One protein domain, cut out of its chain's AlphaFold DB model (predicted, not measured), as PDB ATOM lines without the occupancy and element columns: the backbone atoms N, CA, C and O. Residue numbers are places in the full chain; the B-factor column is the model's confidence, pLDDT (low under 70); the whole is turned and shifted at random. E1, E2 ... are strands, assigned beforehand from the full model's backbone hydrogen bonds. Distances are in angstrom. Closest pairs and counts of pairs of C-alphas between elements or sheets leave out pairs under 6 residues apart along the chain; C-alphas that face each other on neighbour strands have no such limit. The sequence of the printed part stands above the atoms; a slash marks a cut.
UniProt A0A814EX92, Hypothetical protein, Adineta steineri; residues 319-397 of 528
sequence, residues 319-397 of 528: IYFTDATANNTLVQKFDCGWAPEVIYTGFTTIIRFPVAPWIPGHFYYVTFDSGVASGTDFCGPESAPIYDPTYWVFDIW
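Overview. This is residues 319 to 397 of the 528 residues of the protein "Hypothetical protein" of Adineta steineri (UniProt A0A814EX92). What is the shape? Little of it is regular: a twisted four-stranded sheet, with the small E3 and E4 hairpin near one end and a long loop, residues 369 to 392, reaching beyond that end. What makes it up? The printed part has 79 residues, 29 of them in E1 to E6, in that order, all strand; the antiparallel sheet runs E2 E1 E5 E6. It is only just compact, close to loose, radius of gyration of the C-alphas 13.6 A, spanning 44 by 26 by 18 A.

Arrangement. How do the sheet's strands pair? E1, residues 319 to 323, forms a hairpin with E2, residues 329 to 335, at 166 degrees; N 321 and O 332 are 2.9 A apart. E1 is antiparallel to E5, residues 363 to 368; N 320 and O 367 are 2.9 A apart. E5 and E6, residues 393 to 395, form a hairpin; N 364 and O 394 are 2.9 A apart. What of the rest? E3, residues 342 to 345, and E4, residues 348 to 351, form a hairpin; N 343 and O 350 are 2.8 A apart.

Along the chain. Where does E1 begin? C-alpha 319 is at (220.273, 245.487, 194.647). Which is longest? E2, 18.0 A.

Size, cuts and confidence. Which links are long? E4 to E5 and E5 to E6; the printed part has no cut. Where is confidence low? 36 residues are under 70, among them 369 to 386.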
ATOM      1  N   ILE A 319     220.162 244.431 193.635       70.38
ATOM      2  CA  ILE A 319     220.273 245.487 194.647       70.38
ATOM      3  C   ILE A 319     220.552 246.794 193.916       70.38
ATOM      4  O   ILE A 319     221.466 246.843 193.084       70.38
ATOM      5  N   TYR A 320     219.804 247.843 194.244       79.50
ATOM      6  CA  TYR A 320     219.923 249.161 193.625       79.50
ATOM      7  C   TYR A 320     220.429 250.181 194.634       79.50
ATOM      8  O   TYR A 320     219.955 250.228 195.765       79.50
ATOM      9  N   PHE A 321     221.351 251.026 194.191       81.62
ATOM     10  CA  PHE A 321     221.840 252.188 194.922       81.62
ATOM     11  C   PHE A 321     221.431 253.437 194.159       81.62
ATOM     12  O   PHE A 321     221.833 253.615 193.004       81.62
ATOM     13  N   THR A 322     220.651 254.295 194.802       83.31
ATOM     14  CA  THR A 322     220.043 255.462 194.162       83.31
ATOM     15  C   THR A 322     220.432 256.731 194.901       83.31
ATOM     16  O   THR A 322     220.382 256.779 196.127       83.31
ATOM     17  N   ASP A 323     220.822 257.758 194.153       88.62
ATOM     18  CA  ASP A 323     221.140 259.084 194.670       88.62
ATOM     19  C   ASP A 323     219.855 259.902 194.814       88.62
ATOM     20  O   ASP A 323     219.279 260.368 193.826       88.62
ATOM     21  N   ALA A 324     219.404 260.079 196.054       81.69
ATOM     22  CA  ALA A 324     218.217 260.868 196.364       81.69
ATOM     23  C   ALA A 324     218.427 262.365 196.090       81.69
ATOM     24  O   ALA A 324     217.475 263.084 195.797       81.69
ATOM     25  N   THR A 325     219.673 262.839 196.169       84.19
ATOM     26  CA  THR A 325     220.030 264.258 195.986       84.19
ATOM     27  C   THR A 325     220.033 264.630 194.511       84.19
ATOM     28  O   THR A 325     219.604 265.719 194.132       84.19
ATOM     29  N   ALA A 326     220.443 263.696 193.656       89.62
ATOM     30  CA  ALA A 326     220.433 263.838 192.209       89.62
ATOM     31  C   ALA A 326     219.117 263.337 191.582       89.62
ATOM     32  O   ALA A 326     219.143 262.560 190.632       89.62
ATOM     33  N   ASN A 327     217.954 263.773 192.085       90.50
ATOM     34  CA  ASN A 327     216.628 263.425 191.540       90.50
ATOM     35  C   ASN A 327     216.362 261.908 191.412       90.50
ATOM     36  O   ASN A 327     215.789 261.463 190.418       90.50
ATOM     37  N   ASN A 328     216.764 261.112 192.407       88.94
ATOM     38  CA  ASN A 328     216.629 259.649 192.403       88.94
ATOM     39  C   ASN A 328     217.343 258.972 191.217       88.94
ATOM     40  O   ASN A 328     216.826 258.030 190.613       88.94
ATOM     41  N   THR A 329     218.537 259.451 190.862       93.56
ATOM     42  CA  THR A 329     219.334 258.844 189.787       93.56
ATOM     43  C   THR A 329     219.948 257.527 190.262       93.56
ATOM     44  O   THR A 329     220.600 257.479 191.306       93.56
ATOM     45  N   LEU A 330     219.771 256.448 189.490       90.88
ATOM     46  CA  LEU A 330     220.408 255.159 189.766       90.88
ATOM     47  C   LEU A 330     221.931 255.284 189.607       90.88
ATOM     48  O   LEU A 330     222.422 255.599 188.525       90.88
ATOM     49  N   VAL A 331     222.662 254.987 190.676       84.69
ATOM     50  CA  VAL A 331     224.126 255.095 190.741       84.69
ATOM     51  C   VAL A 331     224.775 253.769 190.385       84.69
ATOM     52  O   VAL A 331     225.716 253.718 189.600       84.69
ATOM     53  N   GLN A 332     224.265 252.685 190.967       85.00
ATOM     54  CA  GLN A 332     224.800 251.347 190.778       85.00
ATOM     55  C   GLN A 332     223.693 250.313 190.957       85.00
ATOM     56  O   GLN A 332     222.807 250.471 191.797       85.00
ATOM     57  N   LYS A 333     223.779 249.219 190.198       88.75
ATOM     58  CA  LYS A 333     222.991 248.009 190.437       88.75
ATOM     59  C   LYS A 333     223.887 246.775 190.420       88.75
ATOM     60  O   LYS A 333     224.840 246.727 189.641       88.75
ATOM     61  N   PHE A 334     223.574 245.784 191.246       75.25
ATOM     62  CA  PHE A 334     224.273 244.498 191.274       75.25
ATOM     63  C   PHE A 334     223.289 243.355 191.062       75.25
ATOM     64  O   PHE A 334     222.280 243.306 191.756       75.25
ATOM     65  N   ASP A 335     223.590 242.446 190.131       78.56
ATOM     66  CA  ASP A 335     222.856 241.183 189.984       78.56
ATOM     67  C   ASP A 335     223.344 240.203 191.052       78.56
ATOM     68  O   ASP A 335     224.498 239.776 191.041       78.56
ATOM     69  N   CYS A 336     222.475 239.850 191.986       67.50
ATOM     70  CA  CYS A 336     222.806 239.017 193.133       67.50
ATOM     71  C   CYS A 336     223.162 237.581 192.740       67.50
ATOM     72  O   CYS A 336     223.994 236.957 193.400       67.50
ATOM     73  N   GLY A 337     222.615 237.079 191.629       60.97
ATOM     74  CA  GLY A 337     222.922 235.744 191.116       60.97
ATOM     75  C   GLY A 337     224.343 235.626 190.563       60.97
ATOM     76  O   GLY A 337     224.945 234.554 190.619       60.97
ATOM     77  N   TRP A 338     224.948 236.736 190.119       76.44
ATOM     78  CA  TRP A 338     226.189 236.692 189.332       76.44
ATOM     79  C   TRP A 338     227.316 237.624 189.801       76.44
ATOM     80  O   TRP A 338     228.486 237.263 189.692       76.44
ATOM     81  N   ALA A 339     227.005 238.794 190.362       75.00
ATOM     82  CA  ALA A 339     228.006 239.805 190.694       75.00
ATOM     83  C   ALA A 339     228.970 239.299 191.788       75.00
ATOM     84  O   ALA A 339     228.514 238.981 192.895       75.00
ATOM     85  N   PRO A 340     230.288 239.200 191.531       75.12
ATOM     86  CA  PRO A 340     231.268 238.804 192.547       75.12
ATOM     87  C   PRO A 340     231.398 239.833 193.682       75.12
ATOM     88  O   PRO A 340     231.874 239.502 194.765       75.12
ATOM     89  N   GLU A 341     230.946 241.065 193.453       79.69
ATOM     90  CA  GLU A 341     230.876 242.152 194.428       79.69
ATOM     91  C   GLU A 341     229.871 241.894 195.553       79.69
ATOM     92  O   GLU A 341     230.007 242.474 196.631       79.69
ATOM     93  N   VAL A 342     228.882 241.027 195.322       63.41
ATOM     94  CA  VAL A 342     227.883 240.635 196.321       63.41
ATOM     95  C   VAL A 342     228.319 239.316 196.952       63.41
ATOM     96  O   VAL A 342     228.234 238.245 196.351       63.41
ATOM     97  N   ILE A 343     228.849 239.388 198.166       63.91
ATOM     98  CA  ILE A 343     229.453 238.261 198.872       63.91
ATOM     99  C   ILE A 343     228.516 237.826 199.994       63.91
ATOM    100  O   ILE A 343     228.149 238.620 200.854       63.91
ATOM    101  N   TYR A 344     228.176 236.545 200.018       59.19
ATOM    102  CA  TYR A 344     227.313 235.958 201.033       59.19
ATOM    103  C   TYR A 344     228.172 235.187 202.034       59.19
ATOM    104  O   TYR A 344     228.897 234.266 201.657       59.19
ATOM    105  N   THR A 345     228.149 235.598 203.302       51.34
ATOM    106  CA  THR A 345     228.971 235.008 204.372       51.34
ATOM    107  C   THR A 345     228.129 234.766 205.616       51.34
ATOM    108  O   THR A 345     227.779 235.696 206.346       51.34
ATOM    109  N   GLY A 346     227.770 233.505 205.862       59.28
ATOM    110  CA  GLY A 346     226.862 233.174 206.959       59.28
ATOM    111  C   GLY A 346     225.559 233.956 206.804       59.28
ATOM    112  O   GLY A 346     224.860 233.778 205.823       59.28
ATOM    113  N   PHE A 347     225.268 234.865 207.730       53.28
ATOM    114  CA  PHE A 347     224.042 235.676 207.756       53.28
ATOM    115  C   PHE A 347     224.209 237.079 207.137       53.28
ATOM    116  O   PHE A 347     223.363 237.952 207.326       53.28
ATOM    117  N   THR A 348     225.329 237.348 206.458       50.06
ATOM    118  CA  THR A 348     225.653 238.685 205.944       50.06
ATOM    119  C   THR A 348     225.845 238.679 204.439       50.06
ATOM    120  O   THR A 348     226.723 237.990 203.922       50.06
ATOM    121  N   THR A 349     225.072 239.526 203.761       52.22
ATOM    122  CA  THR A 349     225.355 239.978 202.399       52.22
ATOM    123  C   THR A 349     226.271 241.196 202.477       52.22
ATOM    124  O   THR A 349     225.902 242.227 203.037       52.22
ATOM    125  N   ILE A 350     227.484 241.068 201.952       63.09
ATOM    126  CA  ILE A 350     228.479 242.135 201.846       63.09
ATOM    127  C   ILE A 350     228.461 242.629 200.406       63.09
ATOM    128  O   ILE A 350     228.618 241.836 199.484       63.09
ATOM    129  N   ILE A 351     228.309 243.936 200.215       66.06
ATOM    130  CA  ILE A 351     228.346 244.561 198.894       66.06
ATOM    131  C   ILE A 351     229.637 245.359 198.804       66.06
ATOM    132  O   ILE A 351     229.846 246.323 199.542       66.06
ATOM    133  N   ARG A 352     230.535 244.929 197.923       71.31
ATOM    134  CA  ARG A 352     231.834 245.560 197.722       71.31
ATOM    135  C   ARG A 352     231.792 246.452 196.490       71.31
ATOM    136  O   ARG A 352     231.547 245.976 195.394       71.31
ATOM    137  N   PHE A 353     232.155 247.718 196.648       70.38
ATOM    138  CA  PHE A 353     232.365 248.623 195.521       70.38
ATOM    139  C   PHE A 353     233.848 248.614 195.132       70.38
ATOM    140  O   PHE A 353     234.678 249.021 195.948       70.38
ATOM    141  N   PRO A 354     234.222 248.152 193.921       67.75
ATOM    142  CA  PRO A 354     235.609 248.225 193.456       67.75
ATOM    143  C   PRO A 354     236.084 249.675 193.307       67.75
ATOM    144  O   PRO A 354     237.236 249.985 193.593       67.75
ATOM    145  N   VAL A 355     235.170 250.556 192.897       73.00
ATOM    146  CA  VAL A 355     235.343 252.008 192.844       73.00
ATOM    147  C   VAL A 355     234.112 252.622 193.496       73.00
ATOM    148  O   VAL A 355     232.994 252.301 193.105       73.00
ATOM    149  N   ALA A 356     234.314 253.459 194.512       72.31
ATOM    150  CA  ALA A 356     233.235 254.137 195.221       72.31
ATOM    151  C   ALA A 356     232.619 255.235 194.327       72.31
ATOM    152  O   ALA A 356     233.323 256.197 194.016       72.31
ATOM    153  N   PRO A 357     231.338 255.139 193.924       78.38
ATOM    154  CA  PRO A 357     230.685 256.135 193.067       78.38
ATOM    155  C   PRO A 357     230.089 257.308 193.874       78.38
ATOM    156  O   PRO A 357     229.153 257.970 193.436       78.38
ATOM    157  N   TRP A 358     230.591 257.522 195.087       80.19
ATOM    158  CA  TRP A 358     229.995 258.385 196.098       80.19
ATOM    159  C   TRP A 358     230.425 259.843 195.924       80.19
ATOM    160  O   TRP A 358     231.620 260.130 195.844       80.19
ATOM    161  N   ILE A 359     229.459 260.763 195.917       82.50
ATOM    162  CA  ILE A 359     229.698 262.208 195.851       82.50
ATOM    163  C   ILE A 359     229.568 262.787 197.268       82.50
ATOM    164  O   ILE A 359     228.535 262.580 197.907       82.50
ATOM    165  N   PRO A 360     230.581 263.506 197.786       82.88
ATOM    166  CA  PRO A 360     230.474 264.195 199.069       82.88
ATOM    167  C   PRO A 360     229.249 265.114 199.142       82.88
ATOM    168  O   PRO A 360     228.941 265.833 198.195       82.88
ATOM    169  N   GLY A 361     228.541 265.068 200.268       75.69
ATOM    170  CA  GLY A 361     227.350 265.869 200.548       75.69
ATOM    171  C   GLY A 361     226.051 265.293 199.982       75.69
ATOM    172  O   GLY A 361     224.988 265.855 200.237       75.69
ATOM    173  N   HIS A 362     226.111 264.189 199.231       83.06
ATOM    174  CA  HIS A 362     224.928 263.533 198.680       83.06
ATOM    175  C   HIS A 362     224.347 262.476 199.629       83.06
ATOM    176  O   HIS A 362     225.052 261.833 200.412       83.06
ATOM    177  N   PHE A 363     223.038 262.281 199.492       79.62
ATOM    178  CA  PHE A 363     222.213 261.280 200.160       79.62
ATOM    179  C   PHE A 363     221.859 260.140 199.205       79.62
ATOM    180  O   PHE A 363     221.379 260.383 198.095       79.62
ATOM    181  N   TYR A 364     222.020 258.903 199.667       73.12
ATOM    182  CA  TYR A 364     221.745 257.691 198.901       73.12
ATOM    183  C   TYR A 364     220.797 256.767 199.658       73.12
ATOM    184  O   TYR A 364     220.812 256.728 200.889       73.12
ATOM    185  N   TYR A 365     220.013 255.978 198.924       70.94
ATOM    186  CA  TYR A 365     219.238 254.877 199.488       70.94
ATOM    187  C   TYR A 365     219.432 253.574 198.712       70.94
ATOM    188  O   TYR A 365     219.840 253.578 197.545       70.94
ATOM    189  N   VAL A 366     219.134 252.462 199.382       71.00
ATOM    190  CA  VAL A 366     219.278 251.105 198.849       71.00
ATOM    191  C   VAL A 366     217.926 250.404 198.809       71.00
ATOM    192  O   VAL A 366     217.224 250.359 199.819       71.00
ATOM    193  N   THR A 367     217.585 249.820 197.661       70.56
ATOM    194  CA  THR A 367     216.412 248.944 197.502       70.56
ATOM    195  C   THR A 367     216.820 247.558 197.015       70.56
ATOM    196  O   THR A 367     217.893 247.362 196.435       70.56
ATOM    197  N   PHE A 368     215.952 246.586 197.276       71.00
ATOM    198  CA  PHE A 368     216.199 245.164 197.077       71.00
ATOM    199  C   PHE A 368     215.044 244.553 196.292       71.00
ATOM    200  O   PHE A 368     213.891 244.681 196.704       71.00
ATOM    201  N   ASP A 369     215.342 243.850 195.204       63.69
ATOM    202  CA  ASP A 369     214.349 242.982 194.571       63.69
ATOM    203  C   ASP A 369     214.033 241.764 195.454       63.69
ATOM    204  O   ASP A 369     214.743 241.424 196.408       63.69
ATOM    205  N   SER A 370     212.955 241.059 195.108       61.34
ATOM    206  CA  SER A 370     212.698 239.720 195.638       61.34
ATOM    207  C   SER A 370     213.876 238.803 195.319       61.34
ATOM    208  O   SER A 370     214.424 238.861 194.223       61.34
ATOM    209  N   GLY A 371     214.240 237.922 196.251       59.09
ATOM    210  CA  GLY A 371     215.255 236.895 196.006       59.09
ATOM    211  C   GLY A 371     216.683 237.420 195.878       59.09
ATOM    212  O   GLY A 371     217.547 236.714 195.365       59.09
ATOM    213  N   VAL A 372     216.972 238.630 196.371       59.44
ATOM    214  CA  VAL A 372     218.356 239.100 196.580       59.44
ATOM    215  C   VAL A 372     219.135 238.164 197.514       59.44
ATOM    216  O   VAL A 372     220.356 238.044 197.427       59.44
ATOM    217  N   ALA A 373     218.441 237.483 198.415       57.84
ATOM    218  CA  ALA A 373     219.000 236.515 199.338       57.84
ATOM    219  C   ALA A 373     218.207 235.208 199.253       57.84
ATOM    220  O   ALA A 373     216.982 235.239 199.154       57.84
ATOM    221  N   SER A 374     218.894 234.066 199.317       56.31
ATOM    222  CA  SER A 374     218.263 232.742 199.375       56.31
ATOM    223  C   SER A 374     218.684 232.010 200.649       56.31
ATOM    224  O   SER A 374     219.843 232.085 201.060       56.31
ATOM    225  N   GLY A 375     217.746 231.334 201.308       55.56
ATOM    226  CA  GLY A 375     218.023 230.472 202.456       55.56
ATOM    227  C   GLY A 375     218.665 229.153 202.020       55.56
ATOM    228  O   GLY A 375     218.643 228.795 200.846       55.56
ATOM    229  N   THR A 376     219.220 228.385 202.960       54.84
ATOM    230  CA  THR A 376     219.781 227.051 202.643       54.84
ATOM    231  C   THR A 376     218.777 225.904 202.778       54.84
ATOM    232  O   THR A 376     219.146 224.737 202.648       54.84
ATOM    233  N   ASP A 377     217.515 226.221 203.068       49.69
ATOM    234  CA  ASP A 377     216.437 225.244 203.206       49.69
ATOM    235  C   ASP A 377     215.943 224.710 201.851       49.69
ATOM    236  O   ASP A 377     216.405 225.119 200.785       49.69
ATOM    237  N   PHE A 378     215.003 223.761 201.894       47.78
ATOM    238  CA  PHE A 378     214.374 223.157 200.716       47.78
ATOM    239  C   PHE A 378     213.907 224.236 199.719       47.78
ATOM    240  O   PHE A 378     213.299 225.220 200.121       47.78
ATOM    241  N   CYS A 379     214.220 224.060 198.431       52.44
ATOM    242  CA  CYS A 379     214.046 225.037 197.340       52.44
ATOM    243  C   CYS A 379     214.720 226.417 197.488       52.44
ATOM    244  O   CYS A 379     214.605 227.223 196.571       52.44
ATOM    245  N   GLY A 380     215.467 226.665 198.566       57.28
ATOM    246  CA  GLY A 380     216.205 227.903 198.810       57.28
ATOM    247  C   GLY A 380     215.302 229.133 198.931       57.28
ATOM    248  O   GLY A 380     215.343 229.976 198.033       57.28
ATOM    249  N   PRO A 381     214.503 229.264 200.013       54.78
ATOM    250  CA  PRO A 381     213.514 230.329 200.148       54.78
ATOM    251  C   PRO A 381     214.111 231.713 199.897       54.78
ATOM    252  O   PRO A 381     215.150 232.060 200.454       54.78
ATOM    253  N   GLU A 382     213.454 232.494 199.053       60.34
ATOM    254  CA  GLU A 382     213.884 233.809 198.605       60.34
ATOM    255  C   GLU A 382     213.450 234.902 199.581       60.34
ATOM    256  O   GLU A 382     212.327 234.919 200.091       60.34
ATOM    257  N   SER A 383     214.329 235.876 199.798       58.44
ATOM    258  CA  SER A 383     214.012 237.075 200.562       58.44
ATOM    259  C   SER A 383     212.859 237.856 199.931       58.44
ATOM    260  O   SER A 383     212.684 237.882 198.709       58.44
ATOM    261  N   ALA A 384     212.066 238.532 200.758       58.22
ATOM    262  CA  ALA A 384     211.097 239.510 200.270       58.22
ATOM    263  C   ALA A 384     211.805 240.722 199.625       58.22
ATOM    264  O   ALA A 384     212.937 241.032 200.014       58.22
ATOM    265  N   PRO A 385     211.158 241.405 198.662       61.50
ATOM    266  CA  PRO A 385     211.654 242.679 198.161       61.50
ATOM    267  C   PRO A 385     211.566 243.770 199.231       61.50
ATOM    268  O   PRO A 385     210.717 243.727 200.124       61.50
ATOM    269  N   ILE A 386     212.404 244.793 199.088       65.06
ATOM    270  CA  ILE A 386     212.392 246.010 199.895       65.06
ATOM    271  C   ILE A 386     212.466 247.200 198.937       65.06
ATOM    272  O   ILE A 386     213.543 247.585 198.481       65.06
ATOM    273  N   TYR A 387     211.308 247.783 198.635       72.69
ATOM    274  CA  TYR A 387     211.198 248.942 197.740       72.69
ATOM    275  C   TYR A 387     211.094 250.282 198.478       72.69
ATOM    276  O   TYR A 387     211.068 251.325 197.833       72.69
ATOM    277  N   ASP A 388     211.018 250.266 199.810       70.25
ATOM    278  CA  ASP A 388     210.927 251.481 200.619       70.25
ATOM    279  C   ASP A 388     212.266 252.246 200.587       70.25
ATOM    280  O   ASP A 388     213.260 251.754 201.135       70.25
ATOM    281  N   PRO A 389     212.321 253.451 199.986       68.19
ATOM    282  CA  PRO A 389     213.549 254.237 199.886       68.19
ATOM    283  C   PRO A 389     214.026 254.780 201.239       68.19
ATOM    284  O   PRO A 389     215.116 255.331 201.321       68.19
ATOM    285  N   THR A 390     213.234 254.646 202.307       69.56
ATOM    286  CA  THR A 390     213.627 255.036 203.667       69.56
ATOM    287  C   THR A 390     214.235 253.888 204.470       69.56
ATOM    288  O   THR A 390     214.784 254.123 205.545       69.56
ATOM    289  N   TYR A 391     214.187 252.656 203.948       61.03
ATOM    290  CA  TYR A 391     214.637 251.466 204.670       61.03
ATOM    291  C   TYR A 391     216.142 251.473 204.960       61.03
ATOM    292  O   TYR A 391     216.567 251.198 206.081       61.03
ATOM    293  N   TRP A 392     216.957 251.790 203.952       68.25
ATOM    294  CA  TRP A 392     218.409 251.872 204.086       68.25
ATOM    295  C   TRP A 392     218.907 253.124 203.380       68.25
ATOM    296  O   TRP A 392     219.026 253.151 202.158       68.25
ATOM    297  N   VAL A 393     219.216 254.148 204.175       70.69
ATOM    298  CA  VAL A 393     219.674 255.469 203.722       70.69
ATOM    299  C   VAL A 393     221.035 255.776 204.336       70.69
ATOM    300  O   VAL A 393     221.298 255.398 205.478       70.69
ATOM    301  N   PHE A 394     221.904 256.453 203.590       64.31
ATOM    302  CA  PHE A 394     223.183 256.953 204.088       64.31
ATOM    303  C   PHE A 394     223.600 258.235 203.360       64.31
ATOM    304  O   PHE A 394     223.278 258.433 202.188       64.31
ATOM    305  N   ASP A 395     224.325 259.103 204.057       80.62
ATOM    306  CA  ASP A 395     224.953 260.301 203.512       80.62
ATOM    307  C   ASP A 395     226.465 260.111 203.361       80.62
ATOM    308  O   ASP A 395     227.113 259.373 204.109       80.62
ATOM    309  N   ILE A 396     227.037 260.774 202.361       78.06
ATOM    310  CA  ILE A 396     228.482 260.795 202.160       78.06
ATOM    311  C   ILE A 396     229.002 262.081 202.764       78.06
ATOM    312  O   ILE A 396     228.714 263.171 202.275       78.06
ATOM    313  N   TRP A 397     229.780 261.949 203.831       70.50
ATOM    314  CA  TRP A 397     230.314 263.100 204.537       70.50
ATOM    315  C   TRP A 397     231.124 264.014 203.605       70.50
ATOM    316  O   TRP A 397     232.050 263.564 202.927       70.50
TER     317      TRP A 397